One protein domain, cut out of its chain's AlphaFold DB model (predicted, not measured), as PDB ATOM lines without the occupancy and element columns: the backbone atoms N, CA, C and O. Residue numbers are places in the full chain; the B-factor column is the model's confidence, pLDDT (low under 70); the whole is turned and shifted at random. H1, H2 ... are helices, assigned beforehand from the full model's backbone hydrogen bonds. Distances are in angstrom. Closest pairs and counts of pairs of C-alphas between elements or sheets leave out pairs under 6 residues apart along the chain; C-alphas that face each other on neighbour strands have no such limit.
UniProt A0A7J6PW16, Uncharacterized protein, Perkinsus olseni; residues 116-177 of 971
ATOM      1  N   GLU A 116      19.403  53.463   6.987       53.72
ATOM      2  CA  GLU A 116      18.101  53.995   6.537       53.72
ATOM      3  C   GLU A 116      16.951  52.965   6.513       53.72
ATOM      4  O   GLU A 116      15.774  53.329   6.468       53.72
ATOM      5  N   GLN A 117      17.280  51.672   6.511       53.66
ATOM      6  CA  GLN A 117      16.340  50.552   6.557       53.66
ATOM      7  C   GLN A 117      16.295  49.883   7.943       53.66
ATOM      8  O   GLN A 117      15.328  49.194   8.248       53.66
ATOM      9  N   GLN A 118      17.279  50.118   8.821       53.91
ATOM     10  CA  GLN A 118      17.271  49.597  10.197       53.91
ATOM     11  C   GLN A 118      16.299  50.357  11.116       53.91
ATOM     12  O   GLN A 118      15.832  49.800  12.111       53.91
ATOM     13  N   GLU A 119      15.965  51.606  10.777       57.34
ATOM     14  CA  GLU A 119      14.929  52.404  11.453       57.34
ATOM     15  C   GLU A 119      13.516  52.176  10.884       57.34
ATOM     16  O   GLU A 119      12.526  52.527  11.528       57.34
ATOM     17  N   ARG A 120      13.392  51.556   9.700       70.06
ATOM     18  CA  ARG A 120      12.090  51.238   9.099       70.06
ATOM     19  C   ARG A 120      11.437  50.052   9.802       70.06
ATOM     20  O   ARG A 120      12.060  49.019  10.032       70.06
ATOM     21  N   VAL A 121      10.149  50.205  10.097       78.19
ATOM     22  CA  VAL A 121       9.298  49.172  10.692       78.19
ATOM     23  C   VAL A 121       8.469  48.532   9.579       78.19
ATOM     24  O   VAL A 121       7.598  49.186   9.012       78.19
ATOM     25  N   TYR A 122       8.746  47.267   9.265       82.12
ATOM     26  CA  TYR A 122       8.115  46.538   8.160       82.12
ATOM     27  C   TYR A 122       6.905  45.695   8.614       82.12
ATOM     28  O   TYR A 122       6.880  45.189   9.739       82.12
ATOM     29  N   ASP A 123       5.924  45.483   7.732       85.75
ATOM     30  CA  ASP A 123       4.937  44.400   7.869       85.75
ATOM     31  C   ASP A 123       5.418  43.131   7.132       85.75
ATOM     32  O   ASP A 123       6.279  43.205   6.258       85.75
ATOM     33  N   LEU A 124       4.868  41.949   7.456       81.25
ATOM     34  CA  LEU A 124       5.357  40.663   6.909       81.25
ATOM     35  C   LEU A 124       5.226  40.508   5.387       81.25
ATOM     36  O   LEU A 124       5.933  39.707   4.785       81.25
ATOM     37  N   LYS A 125       4.320  41.269   4.777       82.81
ATOM     38  CA  LYS A 125       4.112  41.332   3.324       82.81
ATOM     39  C   LYS A 125       5.146  42.221   2.608       82.81
ATOM     40  O   LYS A 125       5.316  42.087   1.404       82.81
ATOM     41  N   ASP A 126       5.812  43.120   3.342       84.69
ATOM     42  CA  ASP A 126       6.694  44.175   2.815       84.69
ATOM     43  C   ASP A 126       8.179  43.917   3.162       84.69
ATOM     44  O   ASP A 126       9.006  44.829   3.099       84.69
ATOM     45  N   LEU A 127       8.527  42.702   3.604       81.31
ATOM     46  CA  LEU A 127       9.863  42.389   4.118       81.31
ATOM     47  C   LEU A 127      10.944  42.485   3.025       81.31
ATOM     48  O   LEU A 127      10.753  41.963   1.926       81.31
ATOM     49  N   PRO A 128      12.131  43.044   3.332       81.44
ATOM     50  CA  PRO A 128      13.249  43.106   2.388       81.44
ATOM     51  C   PRO A 128      13.973  41.756   2.207       81.44
ATOM     52  O   PRO A 128      14.945  41.679   1.459       81.44
ATOM     53  N   CYS A 129      13.553  40.698   2.909       80.44
ATOM     54  CA  CYS A 129      14.128  39.357   2.830       80.44
ATOM     55  C   CYS A 129      13.081  38.268   3.157       80.44
ATOM     56  O   CYS A 129      12.075  38.571   3.803       80.44
ATOM     57  N   PRO A 130      13.309  37.000   2.748       83.94
ATOM     58  CA  PRO A 130      12.444  35.874   3.108       83.94
ATOM     59  C   PRO A 130      12.305  35.683   4.624       83.94
ATOM     60  O   PRO A 130      13.259  35.903   5.379       83.94
ATOM     61  N   LEU A 131      11.126  35.238   5.067       79.62
ATOM     62  CA  LEU A 131      10.730  35.147   6.477       79.62
ATOM     63  C   LEU A 131      11.663  34.242   7.301       79.62
ATOM     64  O   LEU A 131      11.954  34.513   8.466       79.62
ATOM     65  N   GLU A 132      12.171  33.193   6.661       81.56
ATOM     66  CA  GLU A 132      13.079  32.176   7.195       81.56
ATOM     67  C   GLU A 132      14.442  32.780   7.548       81.56
ATOM     68  O   GLU A 132      15.111  32.325   8.475       81.56
ATOM     69  N   ARG A 133      14.840  33.837   6.827       85.69
ATOM     70  CA  ARG A 133      16.079  34.582   7.060       85.69
ATOM     71  C   ARG A 133      15.917  35.688   8.103       85.69
ATOM     72  O   ARG A 133      16.909  36.329   8.427       85.69
ATOM     73  N   VAL A 134      14.723  35.938   8.648       86.44
ATOM     74  CA  VAL A 134      14.504  36.977   9.671       86.44
ATOM     75  C   VAL A 134      14.932  36.480  11.052       86.44
ATOM     76  O   VAL A 134      14.440  35.466  11.550       86.44
ATOM     77  N   CYS A 135      15.805  37.232  11.726       86.69
ATOM     78  CA  CYS A 135      16.351  36.847  13.025       86.69
ATOM     79  C   CYS A 135      15.293  36.807  14.139       86.69
ATOM     80  O   CYS A 135      14.956  37.827  14.758       86.69
ATOM     81  N   LYS A 136      14.861  35.594  14.503       85.44
ATOM     82  CA  LYS A 136      13.914  35.348  15.603       85.44
ATOM     83  C   LYS A 136      14.326  36.014  16.919       85.44
ATOM     84  O   LYS A 136      13.470  36.494  17.662       85.44
ATOM     85  N   PHE A 137      15.623  36.038  17.232       85.81
ATOM     86  CA  PHE A 137      16.129  36.647  18.466       85.81
ATOM     87  C   PHE A 137      16.031  38.175  18.439       85.81
ATOM     88  O   PHE A 137      15.630  38.772  19.437       85.81
ATOM     89  N   PHE A 138      16.340  38.803  17.303       86.75
ATOM     90  CA  PHE A 138      16.222  40.249  17.124       86.75
ATOM     91  C   PHE A 138      14.765  40.706  17.265       86.75
ATOM     92  O   PHE A 138      14.481  41.586  18.082       86.75
ATOM     93  N   VAL A 139      13.843  40.025  16.573       85.75
ATOM     94  CA  VAL A 139      12.391  40.253  16.657       85.75
ATOM     95  C   VAL A 139      11.877  40.071  18.092       85.75
ATOM     96  O   VAL A 139      11.259  40.978  18.653       85.75
ATOM     97  N   ASN A 140      12.170  38.939  18.742       82.50
ATOM     98  CA  ASN A 140      11.640  38.647  20.080       82.50
ATOM     99  C   ASN A 140      12.189  39.565  21.185       82.50
ATOM    100  O   ASN A 140      11.459  39.897  22.123       82.50
ATOM    101  N   ASN A 141      13.439  40.012  21.085       79.75
ATOM    102  CA  ASN A 141      14.069  40.863  22.100       79.75
ATOM    103  C   ASN A 141      13.898  42.372  21.838       79.75
ATOM    104  O   ASN A 141      14.501  43.194  22.543       79.75
ATOM    105  N   ASN A 142      13.057  42.723  20.856       75.00
ATOM    106  CA  ASN A 142      12.737  44.089  20.452       75.00
ATOM    107  C   ASN A 142      13.971  44.856  19.938       75.00
ATOM    108  O   ASN A 142      14.378  45.856  20.529       75.00
ATOM    109  N   GLY A 143      14.586  44.333  18.873       79.31
ATOM    110  CA  GLY A 143      15.768  44.907  18.223       79.31
ATOM    111  C   GLY A 143      17.109  44.445  18.803       79.31
ATOM    112  O   GLY A 143      18.087  45.183  18.741       79.31
ATOM    113  N   ARG A 144      17.178  43.265  19.448       78.56
ATOM    114  CA  ARG A 144      18.390  42.820  20.178       78.56
ATOM    115  C   ARG A 144      18.702  41.329  20.056       78.56
ATOM    116  O   ARG A 144      18.333  40.526  20.914       78.56
ATOM    117  N   CYS A 145      19.477  40.959  19.042       84.44
ATOM    118  CA  CYS A 145      20.096  39.636  19.011       84.44
ATOM    119  C   CYS A 145      21.096  39.457  20.176       84.44
ATOM    120  O   CYS A 145      21.541  40.421  20.805       84.44
ATOM    121  N   HIS A 146      21.404  38.206  20.520       81.19
ATOM    122  CA  HIS A 146      22.415  37.848  21.529       81.19
ATOM    123  C   HIS A 146      23.552  36.989  20.957       81.19
ATOM    124  O   HIS A 146      24.527  36.727  21.664       81.19
ATOM    125  N   ARG A 147      23.452  36.564  19.689       77.56
ATOM    126  CA  ARG A 147      24.572  35.947  18.975       77.56
ATOM    127  C   ARG A 147      25.627  37.021  18.671       77.56
ATOM    128  O   ARG A 147      25.275  38.170  18.421       77.56
ATOM    129  N   LYS A 148      26.912  36.648  18.695       74.19
ATOM    130  CA  LYS A 148      28.036  37.552  18.360       74.19
ATOM    131  C   LYS A 148      28.232  37.741  16.851       74.19
ATOM    132  O   LYS A 148      28.768  38.757  16.440       74.19
ATOM    133  N   VAL A 149      27.812  36.747  16.078       78.81
ATOM    134  CA  VAL A 149      27.676  36.734  14.618       78.81
ATOM    135  C   VAL A 149      26.290  36.143  14.363       78.81
ATOM    136  O   VAL A 149      25.888  35.232  15.092       78.81
ATOM    137  N   CYS A 150      25.524  36.694  13.427       79.25
ATOM    138  CA  CYS A 150      24.166  36.238  13.152       79.25
ATOM    139  C   CYS A 150      23.911  36.236  11.649       79.25
ATOM    140  O   CYS A 150      23.869  37.290  11.027       79.25
ATOM    141  N   ASP A 151      23.730  35.047  11.090       84.88
ATOM    142  CA  ASP A 151      23.515  34.849   9.656       84.88
ATOM    143  C   ASP A 151      22.074  35.228   9.247       84.88
ATOM    144  O   ASP A 151      21.826  35.656   8.116       84.88
ATOM    145  N   ASP A 152      21.133  35.151  10.200       87.44
ATOM    146  CA  ASP A 152      19.780  35.705  10.093       87.44
ATOM    147  C   ASP A 152      19.803  37.253  10.100       87.44
ATOM    148  O   ASP A 152      20.426  37.884  10.958       87.44
ATOM    149  N   VAL A 153      19.011  37.869   9.223       86.00
ATOM    150  CA  VAL A 153      18.887  39.318   9.019       86.00
ATOM    151  C   VAL A 153      18.209  40.017  10.207       86.00
ATOM    152  O   VAL A 153      17.168  39.588  10.716       86.00
ATOM    153  N   HIS A 154      18.779  41.146  10.633       87.94
ATOM    154  CA  HIS A 154      18.253  42.012  11.689       87.94
ATOM    155  C   HIS A 154      17.356  43.128  11.116       87.94
ATOM    156  O   HIS A 154      17.858  44.151  10.658       87.94
ATOM    157  N   ILE A 155      16.032  42.952  11.178       84.88
ATOM    158  CA  ILE A 155      15.031  43.952  10.751       84.88
ATOM    159  C   ILE A 155      14.030  44.283  11.863       84.88
ATOM    160  O   ILE A 155      13.695  43.428  12.687       84.88
ATOM    161  N   GLN A 156      13.529  45.522  11.888       82.94
ATOM    162  CA  GLN A 156      12.395  45.890  12.738       82.94
ATOM    163  C   GLN A 156      11.081  45.584  12.016       82.94
ATOM    164  O   GLN A 156      10.895  45.956  10.860       82.94
ATOM    165  N   ILE A 157      10.153  44.923  12.705       83.50
ATOM    166  CA  ILE A 157       8.818  44.610  12.177       83.50
ATOM    167  C   ILE A 157       7.729  45.128  13.115       83.50
ATOM    168  O   ILE A 157       7.960  45.271  14.321       83.50
ATOM    169  N   SER A 158       6.556  45.438  12.563       84.62
ATOM    170  CA  SER A 158       5.450  46.069  13.289       84.62
ATOM    171  C   SER A 158       4.949  45.211  14.456       84.62
ATOM    172  O   SER A 158       5.148  43.997  14.502       84.62
ATOM    173  N   GLY A 159       4.254  45.824  15.421       82.75
ATOM    174  CA  GLY A 159       3.682  45.088  16.557       82.75
ATOM    175  C   GLY A 159       2.688  43.990  16.143       82.75
ATOM    176  O   GLY A 159       2.582  42.978  16.836       82.75
ATOM    177  N   ARG A 160       2.008  44.168  14.999       83.00
ATOM    178  CA  ARG A 160       1.114  43.172  14.391       83.00
ATOM    179  C   ARG A 160       1.928  42.095  13.676       83.00
ATOM    180  O   ARG A 160       1.903  40.951  14.113       83.00
ATOM    181  N   ALA A 161       2.768  42.487  12.718       84.25
ATOM    182  CA  ALA A 161       3.659  41.585  11.990       84.25
ATOM    183  C   ALA A 161       4.523  40.710  12.917       84.25
ATOM    184  O   ALA A 161       4.761  39.540  12.644       84.25
ATOM    185  N   ARG A 162       4.940  41.241  14.071       84.06
ATOM    186  CA  ARG A 162       5.634  40.488  15.117       84.06
ATOM    187  C   ARG A 162       4.771  39.409  15.776       84.06
ATOM    188  O   ARG A 162       5.307  38.347  16.090       84.06
ATOM    189  N   LYS A 163       3.481  39.659  16.038       84.69
ATOM    190  CA  LYS A 163       2.556  38.619  16.523       84.69
ATOM    191  C   LYS A 163       2.458  37.517  15.477       84.69
ATOM    192  O   LYS A 163       2.675  36.361  15.818       84.69
ATOM    193  N   ASP A 164       2.217  37.904  14.234       84.38
ATOM    194  CA  ASP A 164       1.950  36.991  13.128       84.38
ATOM    195  C   ASP A 164       3.202  36.145  12.809       84.38
ATOM    196  O   ASP A 164       3.117  34.927  12.699       84.38
ATOM    197  N   TYR A 165       4.402  36.738  12.856       84.12
ATOM    198  CA  TYR A 165       5.686  36.024  12.776       84.12
ATOM    199  C   TYR A 165       5.857  35.023  13.924       84.12
ATOM    200  O   TYR A 165       6.323  33.906  13.719       84.12
ATOM    201  N   MET A 166       5.478  35.392  15.153       81.50
ATOM    202  CA  MET A 166       5.498  34.460  16.285       81.50
ATOM    203  C   MET A 166       4.423  33.366  16.183       81.50
ATOM    204  O   MET A 166       4.583  32.346  16.850       81.50
ATOM    205  N   GLU A 167       3.362  33.565  15.400       83.25
ATOM    206  CA  GLU A 167       2.320  32.576  15.094       83.25
ATOM    207  C   GLU A 167       2.848  31.574  14.056       83.25
ATOM    208  O   GLU A 167       3.037  30.405  14.385       83.25
ATOM    209  N   MET A 168       3.280  32.057  12.886       80.75
ATOM    210  CA  MET A 168       3.883  31.245  11.820       80.75
ATOM    211  C   MET A 168       5.112  30.462  12.319       80.75
ATOM    212  O   MET A 168       5.258  29.271  12.054       80.75
ATOM    213  N   MET A 169       5.976  31.081  13.137       81.12
ATOM    214  CA  MET A 169       7.142  30.418  13.751       81.12
ATOM    215  C   MET A 169       6.801  29.531  14.967       81.12
ATOM    216  O   MET A 169       7.718  28.963  15.579       81.12
ATOM    217  N   ARG A 170       5.523  29.418  15.356       76.88
ATOM    218  CA  ARG A 170       4.997  28.326  16.197       76.88
ATOM    219  C   ARG A 170       4.399  27.225  15.336       76.88
ATOM    220  O   ARG A 170       4.684  26.077  15.624       76.88
ATOM    221  N   GLU A 171       3.639  27.558  14.298       76.12
ATOM    222  CA  GLU A 171       3.008  26.595  13.384       76.12
ATOM    223  C   GLU A 171       4.060  25.774  12.632       76.12
ATOM    224  O   GLU A 171       4.085  24.554  12.761       76.12
ATOM    225  N   SER A 172       5.022  26.439  11.983       74.00
ATOM    226  CA  SER A 172       6.203  25.813  11.367       74.00
ATOM    227  C   SER A 172       6.971  24.936  12.362       74.00
ATOM    228  O   SER A 172       7.416  23.842  12.022       74.00
ATOM    229  N   LYS A 173       7.086  25.377  13.623       68.75
ATOM    230  CA  LYS A 173       7.733  24.585  14.676       68.75
ATOM    231  C   LYS A 173       6.893  23.429  15.188       68.75
ATOM    232  O   LYS A 173       7.497  22.457  15.608       68.75
ATOM    233  N   SER A 174       5.570  23.540  15.158       66.06
ATOM    234  CA  SER A 174       4.656  22.453  15.483       66.06
ATOM    235  C   SER A 174       4.748  21.391  14.404       66.06
ATOM    236  O   SER A 174       5.024  20.248  14.723       66.06
ATOM    237  N   ALA A 175       4.605  21.771  13.131       67.25
ATOM    238  CA  ALA A 175       4.727  20.862  11.993       67.25
ATOM    239  C   ALA A 175       6.084  20.137  11.990       67.25
ATOM    240  O   ALA A 175       6.121  18.917  11.926       67.25
ATOM    241  N   ALA A 176       7.190  20.864  12.187       64.00
ATOM    242  CA  ALA A 176       8.529  20.281  12.319       64.00
ATOM    243  C   ALA A 176       8.802  19.579  13.671       64.00
ATOM    244  O   ALA A 176       9.937  19.177  13.926       64.00
ATOM    245  N   SER A 177       7.809  19.474  14.561       58.16
ATOM    246  CA  SER A 177       7.875  18.716  15.820       58.16
ATOM    247  C   SER A 177       6.702  17.747  16.007       58.16
ATOM    248  O   SER A 177       6.510  17.249  17.115       58.16
TER     249      SER A 177
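Overview. This is residues 116 to 177 of the 971 residues of an uncharacterized protein of Perkinsus olseni (UniProt A0A7J6PW16). There is little regular structure here: one long helix, H2, runs along one side of a body made mostly of loops, and its far end, with residues 170 to 177, sticks out. The short helix H1 sits among the loops. The printed part has 62 residues with two named helices, H1 then H2, and no named strand; it is all helix by class, though named elements hold only 22 residues. It is compact, with a radius of gyration of the C-alphas of 11.4 A, spanning 37 by 27 by 18 A.

Arrangement. Start at H2, residues 159 to 175, where 11 of 13 O i to N i+4 pairs are within hydrogen-bond range. H1, residues 136 to 140, is close but not clearly touching it; the closest C-alphas, of Val 139 and Arg 162, are 6.9 A apart. In H1 every such pair is within range. Residues 121 to 122 pair with 156 to 157, parallel.

Along the chain. Find C-alpha 159 at (3.682, 45.088, 16.557); from there H2 runs 24.7 A to C-alpha 175 at (4.727, 20.862, 11.993). H1 begins at C-alpha 136, (13.914, 35.348, 15.603), and measures 6.0 A.

Size, cuts and confidence. The C-alphas farthest apart, of Glu 116 and Ser 177, are 37.9 A apart. The printed part has no cut, and H1 to H2 is a long link. Look for pLDDT under 70 at residues 116 to 119 and 173 to 177.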